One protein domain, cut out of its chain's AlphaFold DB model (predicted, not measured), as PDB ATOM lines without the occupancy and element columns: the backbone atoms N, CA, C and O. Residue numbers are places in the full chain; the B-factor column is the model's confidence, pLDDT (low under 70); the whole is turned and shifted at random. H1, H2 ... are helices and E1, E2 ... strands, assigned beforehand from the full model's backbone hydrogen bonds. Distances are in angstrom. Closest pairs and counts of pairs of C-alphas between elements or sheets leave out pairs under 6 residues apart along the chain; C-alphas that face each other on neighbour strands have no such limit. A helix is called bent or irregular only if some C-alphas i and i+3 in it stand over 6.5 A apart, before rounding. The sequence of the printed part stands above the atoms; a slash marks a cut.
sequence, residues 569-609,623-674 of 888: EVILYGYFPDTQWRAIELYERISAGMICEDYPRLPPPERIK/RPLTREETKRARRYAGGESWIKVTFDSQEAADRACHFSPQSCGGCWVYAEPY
ATOM      1  N   GLU A 569      22.693 -34.440 -31.552       96.06
ATOM      2  CA  GLU A 569      23.902 -33.745 -31.993       96.06
ATOM      3  C   GLU A 569      24.771 -34.700 -32.823       96.06
ATOM      4  O   GLU A 569      25.118 -35.793 -32.374       96.06
ATOM      5  N   VAL A 570      25.121 -34.272 -34.032       96.94
ATOM      6  CA  VAL A 570      25.963 -34.983 -35.003       96.94
ATOM      7  C   VAL A 570      27.147 -34.088 -35.343       96.94
ATOM      8  O   VAL A 570      27.028 -32.863 -35.371       96.94
ATOM      9  N   ILE A 571      28.303 -34.690 -35.584       96.69
ATOM     10  CA  ILE A 571      29.490 -34.004 -36.077       96.69
ATOM     11  C   ILE A 571      29.656 -34.300 -37.566       96.69
ATOM     12  O   ILE A 571      29.689 -35.462 -37.965       96.69
ATOM     13  N   LEU A 572      29.724 -33.245 -38.379       96.62
ATOM     14  CA  LEU A 572      30.081 -33.316 -39.794       96.62
ATOM     15  C   LEU A 572      31.553 -32.925 -39.920       96.62
ATOM     16  O   LEU A 572      31.922 -31.870 -39.408       96.62
ATOM     17  N   TYR A 573      32.392 -33.730 -40.573       96.00
ATOM     18  CA  TYR A 573      33.824 -33.432 -40.718       96.00
ATOM     19  C   TYR A 573      34.425 -33.911 -42.045       96.00
ATOM     20  O   TYR A 573      33.872 -34.783 -42.713       96.00
ATOM     21  N   GLY A 574      35.569 -33.331 -42.413       93.75
ATOM     22  CA  GLY A 574      36.345 -33.665 -43.610       93.75
ATOM     23  C   GLY A 574      36.070 -32.775 -44.827       93.75
ATOM     24  O   GLY A 574      36.684 -32.989 -45.867       93.75
ATOM     25  N   TYR A 575      35.195 -31.769 -44.728       94.94
ATOM     26  CA  TYR A 575      34.964 -30.792 -45.802       94.94
ATOM     27  C   TYR A 575      36.068 -29.719 -45.862       94.94
ATOM     28  O   TYR A 575      36.753 -29.477 -44.874       94.94
ATOM     29  N   PHE A 576      36.193 -29.004 -46.986       94.31
ATOM     30  CA  PHE A 576      36.938 -27.736 -47.033       94.31
ATOM     31  C   PHE A 576      36.112 -26.611 -46.381       94.31
ATOM     32  O   PHE A 576      34.900 -26.582 -46.604       94.31
ATOM     33  N   PRO A 577      36.705 -25.636 -45.663       91.12
ATOM     34  CA  PRO A 577      35.955 -24.538 -45.027       91.12
ATOM     35  C   PRO A 577      35.017 -23.806 -46.009       91.12
ATOM     36  O   PRO A 577      33.850 -23.552 -45.716       91.12
ATOM     37  N   ASP A 578      35.485 -23.599 -47.240       90.88
ATOM     38  CA  ASP A 578      34.730 -23.071 -48.387       90.88
ATOM     39  C   ASP A 578      33.434 -23.826 -48.754       90.88
ATOM     40  O   ASP A 578      32.562 -23.274 -49.437       90.88
ATOM     41  N   THR A 579      33.331 -25.106 -48.392       92.44
ATOM     42  CA  THR A 579      32.236 -26.018 -48.755       92.44
ATOM     43  C   THR A 579      31.395 -26.461 -47.556       92.44
ATOM     44  O   THR A 579      30.444 -27.220 -47.745       92.44
ATOM     45  N   GLN A 580      31.646 -25.913 -46.357       93.81
ATOM     46  CA  GLN A 580      30.845 -26.120 -45.141       93.81
ATOM     47  C   GLN A 580      29.331 -25.989 -45.402       93.81
ATOM     48  O   GLN A 580      28.559 -26.879 -45.051       93.81
ATOM     49  N   TRP A 581      28.901 -24.906 -46.060       93.25
ATOM     50  CA  TRP A 581      27.490 -24.651 -46.397       93.25
ATOM     51  C   TRP A 581      26.861 -25.798 -47.203       93.25
ATOM     52  O   TRP A 581      25.723 -26.188 -46.954       93.25
ATOM     53  N   ARG A 582      27.632 -26.379 -48.130       93.12
ATOM     54  CA  ARG A 582      27.208 -27.460 -49.024       93.12
ATOM     55  C   ARG A 582      27.191 -28.806 -48.303       93.12
ATOM     56  O   ARG A 582      26.344 -29.639 -48.598       93.12
ATOM     57  N   ALA A 583      28.101 -29.026 -47.352       95.12
ATOM     58  CA  ALA A 583      28.060 -30.185 -46.460       95.12
ATOM     59  C   ALA A 583      26.796 -30.167 -45.580       95.12
ATOM     60  O   ALA A 583      26.118 -31.185 -45.460       95.12
ATOM     61  N   ILE A 584      26.444 -28.999 -45.035       95.00
ATOM     62  CA  ILE A 584      25.229 -28.787 -44.235       95.00
ATOM     63  C   ILE A 584      23.972 -28.999 -45.097       95.00
ATOM     64  O   ILE A 584      23.131 -29.816 -44.734       95.00
ATOM     65  N   GLU A 585      23.881 -28.355 -46.267       94.38
ATOM     66  CA  GLU A 585      22.781 -28.529 -47.234       94.38
ATOM     67  C   GLU A 585      22.588 -30.005 -47.640       94.38
ATOM     68  O   GLU A 585      21.465 -30.509 -47.693       94.38
ATOM     69  N   LEU A 586      23.689 -30.714 -47.909       94.69
ATOM     70  CA  LEU A 586      23.683 -32.114 -48.327       94.69
ATOM     71  C   LEU A 586      23.161 -33.041 -47.220       94.69
ATOM     72  O   LEU A 586      22.301 -33.878 -47.495       94.69
ATOM     73  N   TYR A 587      23.623 -32.886 -45.976       95.81
ATOM     74  CA  TYR A 587      23.164 -33.729 -44.867       95.81
ATOM     75  C   TYR A 587      21.765 -33.350 -44.353       95.81
ATOM     76  O   TYR A 587      21.012 -34.239 -43.959       95.81
ATOM     77  N   GLU A 588      21.354 -32.081 -44.433       94.31
ATOM     78  CA  GLU A 588      19.962 -31.652 -44.209       94.31
ATOM     79  C   GLU A 588      19.012 -32.298 -45.239       94.31
ATOM     80  O   GLU A 588      17.971 -32.850 -44.879       94.31
ATOM     81  N   ARG A 589      19.417 -32.353 -46.518       94.00
ATOM     82  CA  ARG A 589      18.666 -33.030 -47.591       94.00
ATOM     83  C   ARG A 589      18.608 -34.552 -47.424       94.00
ATOM     84  O   ARG A 589      17.533 -35.128 -47.559       94.00
ATOM     85  N   ILE A 590      19.737 -35.208 -47.143       94.81
ATOM     86  CA  ILE A 590      19.839 -36.680 -47.073       94.81
ATOM     87  C   ILE A 590      19.209 -37.249 -45.791       94.81
ATOM     88  O   ILE A 590      18.589 -38.311 -45.828       94.81
ATOM     89  N   SER A 591      19.308 -36.548 -44.660       93.94
ATOM     90  CA  SER A 591      18.650 -36.966 -43.412       93.94
ATOM     91  C   SER A 591      17.125 -36.796 -43.430       93.94
ATOM     92  O   SER A 591      16.440 -37.373 -42.574       93.94
ATOM     93  N   ALA A 592      16.594 -35.992 -44.362       92.44
ATOM     94  CA  ALA A 592      15.214 -35.502 -44.365       92.44
ATOM     95  C   ALA A 592      14.790 -34.889 -43.011       92.44
ATOM     96  O   ALA A 592      13.635 -35.009 -42.600       92.44
ATOM     97  N   GLY A 593      15.734 -34.267 -42.292       90.25
ATOM     98  CA  GLY A 593      15.523 -33.648 -40.986       90.25
ATOM     99  C   GLY A 593      16.137 -32.254 -40.912       90.25
ATOM    100  O   GLY A 593      17.158 -31.973 -41.531       90.25
ATOM    101  N   MET A 594      15.498 -31.371 -40.146       92.19
ATOM    102  CA  MET A 594      15.897 -29.966 -40.034       92.19
ATOM    103  C   MET A 594      17.123 -29.822 -39.127       92.19
ATOM    104  O   MET A 594      17.117 -30.336 -38.006       92.19
ATOM    105  N   ILE A 595      18.139 -29.078 -39.574       95.06
ATOM    106  CA  ILE A 595      19.272 -28.675 -38.734       95.06
ATOM    107  C   ILE A 595      18.865 -27.428 -37.941       95.06
ATOM    108  O   ILE A 595      18.504 -26.395 -38.508       95.06
ATOM    109  N   CYS A 596      18.900 -27.530 -36.612       94.00
ATOM    110  CA  CYS A 596      18.375 -26.517 -35.698       94.00
ATOM    111  C   CYS A 596      19.263 -25.267 -35.560       94.00
ATOM    112  O   CYS A 596      18.814 -24.263 -35.009       94.00
ATOM    113  N   GLU A 597      20.513 -25.301 -36.016       93.94
ATOM    114  CA  GLU A 597      21.391 -24.132 -36.086       93.94
ATOM    115  C   GLU A 597      21.117 -23.262 -37.337       93.94
ATOM    116  O   GLU A 597      20.891 -23.772 -38.435       93.94
ATOM    117  N   ASP A 598      21.197 -21.929 -37.202       90.69
ATOM    118  CA  ASP A 598      21.144 -20.965 -38.326       90.69
ATOM    119  C   ASP A 598      22.521 -20.845 -39.010       90.69
ATOM    120  O   ASP A 598      23.170 -19.799 -39.015       90.69
ATOM    121  N   TYR A 599      23.022 -21.971 -39.523       92.56
ATOM    122  CA  TYR A 599      24.199 -22.001 -40.390       92.56
ATOM    123  C   TYR A 599      23.819 -21.639 -41.840       92.56
ATOM    124  O   TYR A 599      22.692 -21.923 -42.265       92.56
ATOM    125  N   PRO A 600      24.737 -21.057 -42.639       88.94
ATOM    126  CA  PRO A 600      24.467 -20.743 -44.039       88.94
ATOM    127  C   PRO A 600      24.275 -22.019 -44.871       88.94
ATOM    128  O   PRO A 600      25.150 -22.879 -44.912       88.94
ATOM    129  N   ARG A 601      23.142 -22.109 -45.582       88.00
ATOM    130  CA  ARG A 601      22.852 -23.142 -46.604       88.00
ATOM    131  C   ARG A 601      23.259 -22.712 -48.026       88.00
ATOM    132  O   ARG A 601      23.065 -23.458 -48.977       88.00
ATOM    133  N   LEU A 602      23.791 -21.499 -48.181       84.75
ATOM    134  CA  LEU A 602      24.191 -20.899 -49.458       84.75
ATOM    135  C   LEU A 602      25.703 -20.616 -49.468       84.75
ATOM    136  O   LEU A 602      26.277 -20.390 -48.398       84.75
ATOM    137  N   PRO A 603      26.354 -20.582 -50.647       80.81
ATOM    138  CA  PRO A 603      27.757 -20.193 -50.751       80.81
ATOM    139  C   PRO A 603      27.991 -18.766 -50.229       80.81
ATOM    140  O   PRO A 603      27.113 -17.912 -50.391       80.81
ATOM    141  N   PRO A 604      29.182 -18.464 -49.670       76.88
ATOM    142  CA  PRO A 604      29.538 -17.112 -49.250       76.88
ATOM    143  C   PRO A 604      29.285 -16.078 -50.363       76.88
ATOM    144  O   PRO A 604      29.620 -16.342 -51.525       76.88
ATOM    145  N   PRO A 605      28.723 -14.894 -50.045       64.81
ATOM    146  CA  PRO A 605      28.192 -13.962 -51.044       64.81
ATOM    147  C   PRO A 605      29.249 -13.433 -52.024       64.81
ATOM    148  O   PRO A 605      28.913 -13.072 -53.147       64.81
ATOM    149  N   GLU A 606      30.529 -13.464 -51.651       64.56
ATOM    150  CA  GLU A 606      31.677 -13.151 -52.514       64.56
ATOM    151  C   GLU A 606      31.757 -14.040 -53.770       64.56
ATOM    152  O   GLU A 606      32.262 -13.618 -54.812       64.56
ATOM    153  N   ARG A 607      31.227 -15.271 -53.704       59.09
ATOM    154  CA  ARG A 607      31.165 -16.212 -54.836       59.09
ATOM    155  C   ARG A 607      29.906 -16.018 -55.687       59.09
ATOM    156  O   ARG A 607      29.878 -16.445 -56.842       59.09
ATOM    157  N   ILE A 608      28.891 -15.330 -55.163       63.53
ATOM    158  CA  ILE A 608      27.632 -15.033 -55.856       63.53
ATOM    159  C   ILE A 608      27.826 -13.778 -56.724       63.53
ATOM    160  O   ILE A 608      27.416 -12.671 -56.380       63.53
ATOM    161  N   LYS A 609      28.453 -13.959 -57.895       56.38
ATOM    162  CA  LYS A 609      28.805 -12.870 -58.836       56.38
ATOM    163  C   LYS A 609      27.619 -12.055 -59.385       56.38
ATOM    164  O   LYS A 609      27.844 -11.039 -60.036       56.38
ATOM    165  N   ARG A 623       9.809 -23.856 -38.595       84.06
ATOM    166  CA  ARG A 623       9.158 -24.100 -37.315       84.06
ATOM    167  C   ARG A 623       9.981 -23.414 -36.208       84.06
ATOM    168  O   ARG A 623      11.207 -23.515 -36.230       84.06
ATOM    169  N   PRO A 624       9.348 -22.781 -35.200       83.88
ATOM    170  CA  PRO A 624      10.059 -22.294 -34.020       83.88
ATOM    171  C   PRO A 624      10.651 -23.464 -33.219       83.88
ATOM    172  O   PRO A 624       9.949 -24.427 -32.904       83.88
ATOM    173  N   LEU A 625      11.935 -23.359 -32.867       87.19
ATOM    174  CA  LEU A 625      12.655 -24.403 -32.134       87.19
ATOM    175  C   LEU A 625      12.051 -24.674 -30.751       87.19
ATOM    176  O   LEU A 625      11.705 -23.746 -30.014       87.19
ATOM    177  N   THR A 626      12.025 -25.940 -30.330       90.88
ATOM    178  CA  THR A 626      11.707 -26.279 -28.934       90.88
ATOM    179  C   THR A 626      12.811 -25.831 -27.978       90.88
ATOM    180  O   THR A 626      13.932 -25.480 -28.362       90.88
ATOM    181  N   ARG A 627      12.512 -25.865 -26.674       90.12
ATOM    182  CA  ARG A 627      13.470 -25.522 -25.612       90.12
ATOM    183  C   ARG A 627      14.706 -26.431 -25.610       90.12
ATOM    184  O   ARG A 627      15.773 -25.977 -25.203       90.12
ATOM    185  N   GLU A 628      14.577 -27.681 -26.052       90.56
ATOM    186  CA  GLU A 628      15.687 -28.640 -26.102       90.56
ATOM    187  C   GLU A 628      16.525 -28.481 -27.369       90.56
ATOM    188  O   GLU A 628      17.747 -28.375 -27.263       90.56
ATOM    189  N   GLU A 629      15.872 -28.339 -28.529       91.94
ATOM    190  CA  GLU A 629      16.506 -27.967 -29.802       91.94
ATOM    191  C   GLU A 629      17.338 -26.687 -29.601       91.94
ATOM    192  O   GLU A 629      18.549 -26.677 -29.808       91.94
ATOM    193  N   THR A 630      16.728 -25.641 -29.031       92.31
ATOM    194  CA  THR A 630      17.385 -24.363 -28.699       92.31
ATOM    195  C   THR A 630      18.562 -24.522 -27.722       92.31
ATOM    196  O   THR A 630      19.546 -23.787 -27.813       92.31
ATOM    197  N   LYS A 631      18.487 -25.452 -26.760       93.00
ATOM    198  CA  LYS A 631      19.552 -25.686 -25.765       93.00
ATOM    199  C   LYS A 631      20.778 -26.367 -26.384       93.00
ATOM    200  O   LYS A 631      21.890 -26.098 -25.931       93.00
ATOM    201  N   ARG A 632      20.577 -27.227 -27.386       91.88
ATOM    202  CA  ARG A 632      21.645 -27.905 -28.139       91.88
ATOM    203  C   ARG A 632      22.197 -27.013 -29.254       91.88
ATOM    204  O   ARG A 632      23.398 -26.780 -29.279       91.88
ATOM    205  N   ALA A 633      21.342 -26.376 -30.054       90.25
ATOM    206  CA  ALA A 633      21.749 -25.453 -31.119       90.25
ATOM    207  C   ALA A 633      22.598 -24.266 -30.616       90.25
ATOM    208  O   ALA A 633      23.542 -23.841 -31.273       90.25
ATOM    209  N   ARG A 634      22.340 -23.761 -29.399       91.88
ATOM    210  CA  ARG A 634      23.175 -22.715 -28.767       91.88
ATOM    211  C   ARG A 634      24.566 -23.184 -28.322       91.88
ATOM    212  O   ARG A 634      25.385 -22.348 -27.951       91.88
ATOM    213  N   ARG A 635      24.841 -24.490 -28.317       92.00
ATOM    214  CA  ARG A 635      26.173 -25.054 -28.062       92.00
ATOM    215  C   ARG A 635      26.904 -25.190 -29.392       92.00
ATOM    216  O   ARG A 635      26.963 -26.282 -29.959       92.00
ATOM    217  N   TYR A 636      27.421 -24.068 -29.883       93.19
ATOM    218  CA  TYR A 636      28.319 -24.075 -31.029       93.19
ATOM    219  C   TYR A 636      29.589 -24.869 -30.696       93.19
ATOM    220  O   TYR A 636      30.187 -24.679 -29.635       93.19
ATOM    221  N   ALA A 637      29.982 -25.747 -31.612       93.06
ATOM    222  CA  ALA A 637      31.269 -26.419 -31.631       93.06
ATOM    223  C   ALA A 637      31.626 -26.677 -33.100       93.06
ATOM    224  O   ALA A 637      30.777 -27.122 -33.873       93.06
ATOM    225  N   GLY A 638      32.857 -26.370 -33.484       93.38
ATOM    226  CA  GLY A 638      33.334 -26.469 -34.857       93.38
ATOM    227  C   GLY A 638      34.772 -25.984 -34.967       93.38
ATOM    228  O   GLY A 638      35.301 -25.379 -34.031       93.38
ATOM    229  N   GLY A 639      35.372 -26.262 -36.115       92.94
ATOM    230  CA  GLY A 639      36.691 -25.810 -36.530       92.94
ATOM    231  C   GLY A 639      36.680 -25.455 -38.017       92.94
ATOM    232  O   GLY A 639      35.653 -25.007 -38.532       92.94
ATOM    233  N   GLU A 640      37.794 -25.650 -38.715       92.31
ATOM    234  CA  GLU A 640      37.911 -25.276 -40.135       92.31
ATOM    235  C   GLU A 640      37.257 -26.311 -41.063       92.31
ATOM    236  O   GLU A 640      36.570 -25.955 -42.020       92.31
ATOM    237  N   SER A 641      37.421 -27.595 -40.741       94.62
ATOM    238  CA  SER A 641      37.003 -28.744 -41.555       94.62
ATOM    239  C   SER A 641      35.926 -29.602 -40.875       94.62
ATOM    240  O   SER A 641      35.580 -30.674 -41.381       94.62
ATOM    241  N   TRP A 642      35.394 -29.166 -39.724       95.75
ATOM    242  CA  TRP A 642      34.315 -29.849 -38.999       95.75
ATOM    243  C   TRP A 642      33.352 -28.905 -38.273       95.75
ATOM    244  O   TRP A 642      33.720 -27.810 -37.846       95.75
ATOM    245  N   ILE A 643      32.111 -29.354 -38.077       96.50
ATOM    246  CA  ILE A 643      31.082 -28.624 -37.336       96.50
ATOM    247  C   ILE A 643      30.094 -29.565 -36.654       96.50
ATOM    248  O   ILE A 643      29.722 -30.615 -37.180       96.50
ATOM    249  N   LYS A 644      29.639 -29.161 -35.471       97.00
ATOM    250  CA  LYS A 644      28.546 -29.804 -34.752       97.00
ATOM    251  C   LYS A 644      27.210 -29.234 -35.228       97.00
ATOM    252  O   LYS A 644      26.962 -28.031 -35.106       97.00
ATOM    253  N   VAL A 645      26.342 -30.113 -35.713       96.38
ATOM    254  CA  VAL A 645      24.946 -29.838 -36.075       96.38
ATOM    255  C   VAL A 645      24.012 -30.533 -35.084       96.38
ATOM    256  O   VAL A 645      24.370 -31.541 -34.476       96.38
ATOM    257  N   THR A 646      22.808 -30.006 -34.910       96.69
ATOM    258  CA  THR A 646      21.735 -30.616 -34.124       96.69
ATOM    259  C   THR A 646      20.567 -30.887 -35.059       96.69
ATOM    260  O   THR A 646      19.920 -29.950 -35.518       96.69
ATOM    261  N   PHE A 647      20.269 -32.156 -35.329       96.00
ATOM    262  CA  PHE A 647      19.043 -32.519 -36.038       96.00
ATOM    263  C   PHE A 647      17.842 -32.439 -35.095       96.00
ATOM    264  O   PHE A 647      17.968 -32.725 -33.902       96.00
ATOM    265  N   ASP A 648      16.670 -32.094 -35.630       94.62
ATOM    266  CA  ASP A 648      15.421 -31.992 -34.861       94.62
ATOM    267  C   ASP A 648      14.999 -33.311 -34.187       94.62
ATOM    268  O   ASP A 648      14.266 -33.299 -33.200       94.62
ATOM    269  N   SER A 649      15.458 -34.444 -34.721       95.00
ATOM    270  CA  SER A 649      15.029 -35.789 -34.359       95.00
ATOM    271  C   SER A 649      16.186 -36.790 -34.407       95.00
ATOM    272  O   SER A 649      17.087 -36.692 -35.242       95.00
ATOM    273  N   GLN A 650      16.139 -37.797 -33.529       94.56
ATOM    274  CA  GLN A 650      17.142 -38.861 -33.500       94.56
ATOM    275  C   GLN A 650      17.182 -39.637 -34.821       94.56
ATOM    276  O   GLN A 650      18.263 -39.863 -35.346       94.56
ATOM    277  N   GLU A 651      16.031 -39.955 -35.419       95.19
ATOM    278  CA  GLU A 651      15.995 -40.677 -36.696       95.19
ATOM    279  C   GLU A 651      16.720 -39.934 -37.830       95.19
ATOM    280  O   GLU A 651      17.322 -40.567 -38.691       95.19
ATOM    281  N   ALA A 652      16.670 -38.597 -37.854       95.56
ATOM    282  CA  ALA A 652      17.396 -37.803 -38.842       95.56
ATOM    283  C   ALA A 652      18.914 -37.864 -38.609       95.56
ATOM    284  O   ALA A 652      19.673 -38.010 -39.567       95.56
ATOM    285  N   ALA A 653      19.354 -37.837 -37.348       96.06
ATOM    286  CA  ALA A 653      20.754 -38.056 -36.988       96.06
ATOM    287  C   ALA A 653      21.230 -39.480 -37.337       96.06
ATOM    288  O   ALA A 653      22.305 -39.640 -37.913       96.06
ATOM    289  N   ASP A 654      20.411 -40.497 -37.060       96.12
ATOM    290  CA  ASP A 654      20.699 -41.896 -37.381       96.12
ATOM    291  C   ASP A 654      20.763 -42.106 -38.909       96.12
ATOM    292  O   ASP A 654      21.690 -42.750 -39.401       96.12
ATOM    293  N   ARG A 655      19.862 -41.478 -39.686       96.38
ATOM    294  CA  ARG A 655      19.933 -41.445 -41.162       96.38
ATOM    295  C   ARG A 655      21.185 -40.720 -41.663       96.38
ATOM    296  O   ARG A 655      21.857 -41.244 -42.548       96.38
ATOM    297  N   ALA A 656      21.542 -39.564 -41.095       96.56
ATOM    298  CA  ALA A 656      22.768 -38.848 -41.459       96.56
ATOM    299  C   ALA A 656      24.017 -39.724 -41.250       96.56
ATOM    300  O   ALA A 656      24.853 -39.822 -42.146       96.56
ATOM    301  N   CYS A 657      24.107 -40.424 -40.115       95.69
ATOM    302  CA  CYS A 657      25.206 -41.347 -39.832       95.69
ATOM    303  C   CYS A 657      25.179 -42.589 -40.746       95.69
ATOM    304  O   CYS A 657      26.231 -43.039 -41.184       95.69
ATOM    305  N   HIS A 658      23.999 -43.122 -41.084       96.12
ATOM    306  CA  HIS A 658      23.854 -44.269 -41.993       96.12
ATOM    307  C   HIS A 658      24.327 -43.969 -43.426       96.12
ATOM    308  O   HIS A 658      24.879 -44.842 -44.087       96.12
ATOM    309  N   PHE A 659      24.120 -42.743 -43.917       94.25
ATOM    310  CA  PHE A 659      24.592 -42.326 -45.242       94.25
ATOM    311  C   PHE A 659      26.047 -41.820 -45.256       94.25
ATOM    312  O   PHE A 659      26.537 -41.432 -46.313       94.25
ATOM    313  N   SER A 660      26.751 -41.835 -44.122       94.38
ATOM    314  CA  SER A 660      28.164 -41.450 -44.015       94.38
ATOM    315  C   SER A 660      29.097 -42.491 -44.668       94.38
ATOM    316  O   SER A 660      28.905 -43.687 -44.430       94.38
ATOM    317  N   PRO A 661      30.148 -42.098 -45.421       94.50
ATOM    318  CA  PRO A 661      30.492 -40.745 -45.866       94.50
ATOM    319  C   PRO A 661      29.839 -40.361 -47.207       94.50
ATOM    320  O   PRO A 661      29.427 -41.209 -47.996       94.50
ATOM    321  N   GLN A 662      29.828 -39.060 -47.509       94.19
ATOM    322  CA  GLN A 662      29.313 -38.488 -48.760       94.19
ATOM    323  C   GLN A 662      30.345 -37.580 -49.436       94.19
ATOM    324  O   GLN A 662      31.054 -36.832 -48.763       94.19
ATOM    325  N   SER A 663      30.413 -37.599 -50.769       93.56
ATOM    326  CA  SER A 663      31.320 -36.735 -51.534       93.56
ATOM    327  C   SER A 663      30.715 -35.342 -51.743       93.56
ATOM    328  O   SER A 663      29.730 -35.150 -52.455       93.56
ATOM    329  N   CYS A 664      31.324 -34.326 -51.132       90.00
ATOM    330  CA  CYS A 664      30.856 -32.946 -51.186       90.00
ATOM    331  C   CYS A 664      31.986 -31.987 -51.572       90.00
ATOM    332  O   CYS A 664      32.972 -31.830 -50.856       90.00
ATOM    333  N   GLY A 665      31.845 -31.318 -52.721       85.44
ATOM    334  CA  GLY A 665      32.765 -30.253 -53.141       85.44
ATOM    335  C   GLY A 665      34.221 -30.683 -53.367       85.44
ATOM    336  O   GLY A 665      35.098 -29.833 -53.293       85.44
ATOM    337  N   GLY A 666      34.473 -31.971 -53.628       89.81
ATOM    338  CA  GLY A 666      35.825 -32.531 -53.752       89.81
ATOM    339  C   GLY A 666      36.394 -33.122 -52.457       89.81
ATOM    340  O   GLY A 666      37.540 -33.558 -52.468       89.81
ATOM    341  N   CYS A 667      35.605 -33.188 -51.378       92.44
ATOM    342  CA  CYS A 667      35.957 -33.833 -50.110       92.44
ATOM    343  C   CYS A 667      35.028 -35.000 -49.750       92.44
ATOM    344  O   CYS A 667      33.846 -34.984 -50.098       92.44
ATOM    345  N   TRP A 668      35.538 -35.967 -48.987       94.75
ATOM    346  CA  TRP A 668      34.743 -36.943 -48.247       94.75
ATOM    347  C   TRP A 668      34.276 -36.334 -46.926       94.75
ATOM    348  O   TRP A 668      35.080 -36.066 -46.035       94.75
ATOM    349  N   VAL A 669      32.967 -36.131 -46.798       96.06
ATOM    350  CA  VAL A 669      32.348 -35.609 -45.579       96.06
ATOM    351  C   VAL A 669      31.703 -36.746 -44.809       96.06
ATOM    352  O   VAL A 669      30.781 -37.398 -45.301       96.06
ATOM    353  N   TYR A 670      32.168 -36.941 -43.585       95.94
ATOM    354  CA  TYR A 670      31.684 -37.943 -42.648       95.94
ATOM    355  C   TYR A 670      30.680 -37.316 -41.680       95.94
ATOM    356  O   TYR A 670      30.853 -36.171 -41.262       95.94
ATOM    357  N   ALA A 671      29.658 -38.082 -41.306       96.81
ATOM    358  CA  ALA A 671      28.740 -37.788 -40.212       96.81
ATOM    359  C   ALA A 671      28.860 -38.860 -39.115       96.81
ATOM    360  O   ALA A 671      28.739 -40.051 -39.403       96.81
ATOM    361  N   GLU A 672      29.070 -38.441 -37.863       95.69
ATOM    362  CA  GLU A 672      29.076 -39.316 -36.677       95.69
ATOM    363  C   GLU A 672      28.264 -38.711 -35.510       95.69
ATOM    364  O   GLU A 672      28.121 -37.489 -35.428       95.69
ATOM    365  N   PRO A 673      27.767 -39.505 -34.541       96.25
ATOM    366  CA  PRO A 673      27.128 -38.969 -33.335       96.25
ATOM    367  C   PRO A 673      28.117 -38.163 -32.475       96.25
ATOM    368  O   PRO A 673      29.181 -38.664 -32.099       96.25
ATOM    369  N   TYR A 674      27.767 -36.925 -32.114       96.19
ATOM    370  CA  TYR A 674      28.672 -36.027 -31.393       96.19
ATOM    371  C   TYR A 674      28.890 -36.468 -29.939       96.19
ATOM    372  O   TYR A 674      27.961 -36.509 -29.132       96.19
TER     373      TYR A 674
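What this domain is: This is residues 569 to 609 and 623 to 674 of the 888 residues of an uncharacterized protein of Xylona heveae (strain CBS 132557 / TC161) (UniProt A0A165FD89). A strongly twisted sheet of four strands, curled like part of a barrel, has two helices, H1 and H3, over one face in two layers, while a third, H2, only grazes it. The 93 printed residues hold three named helices and four named strands in the order E1 H1 H2 E2 H3 E3 E4, a mixed class. The sheet runs E2 E1 E4 E3, antiparallel throughout. The whole is compact, with a radius of gyration of the C-alphas of 12.6 A and spans of 37 by 27 by 22 A.

How they stand to each other: E1, residues 569 to 573, is an inner strand. H1, residues 577 to 591, is on the sheet. H2, residues 627 to 633, grazes it with residues 629 to 633. E2, residues 642 to 647, is an edge strand antiparallel to E1, with N 570 and O 645 2.9 A apart, within hydrogen-bond range. H3, residues 650 to 658, is on the same face as H1. H1 touches H3 with residues 587 to 591 alone, at a steep tilt of 64 degrees, opposite ways; their closest C-alphas, of Ser 591 and Ala 652, are 4.8 A apart. E3, residues 662 to 664, and E4, residues 667 to 673, form a hairpin, with N 664 and O 667 2.8 A apart. E4 is staggered: residues 667 to 669 pair with E3 and 670 to 673 with E1, where N 571 and O 672 are 2.8 A apart. Every O i to N i+4 pair is within range in H2 and H3, and 9 of 11 in H1.

Where its parts are: E1 begins at C-alpha 569 (23.902, -33.745, -31.993). H1 spans 21.4 A and is irregular: C-alphas 578 and 581 are 7.7 A apart. E2 spans 15.8 A; E4 spans 19.6 A and ends at C-alpha 673 (27.128, -38.969, -33.335).

The domain as a whole: Residues 610 to 622 are not printed; C-alphas 609 and 623 are 31.2 A apart. Residues 592 to 609 hold no named element. Of the links printed whole, none is long. Residues 605 to 609 have pLDDT under 70.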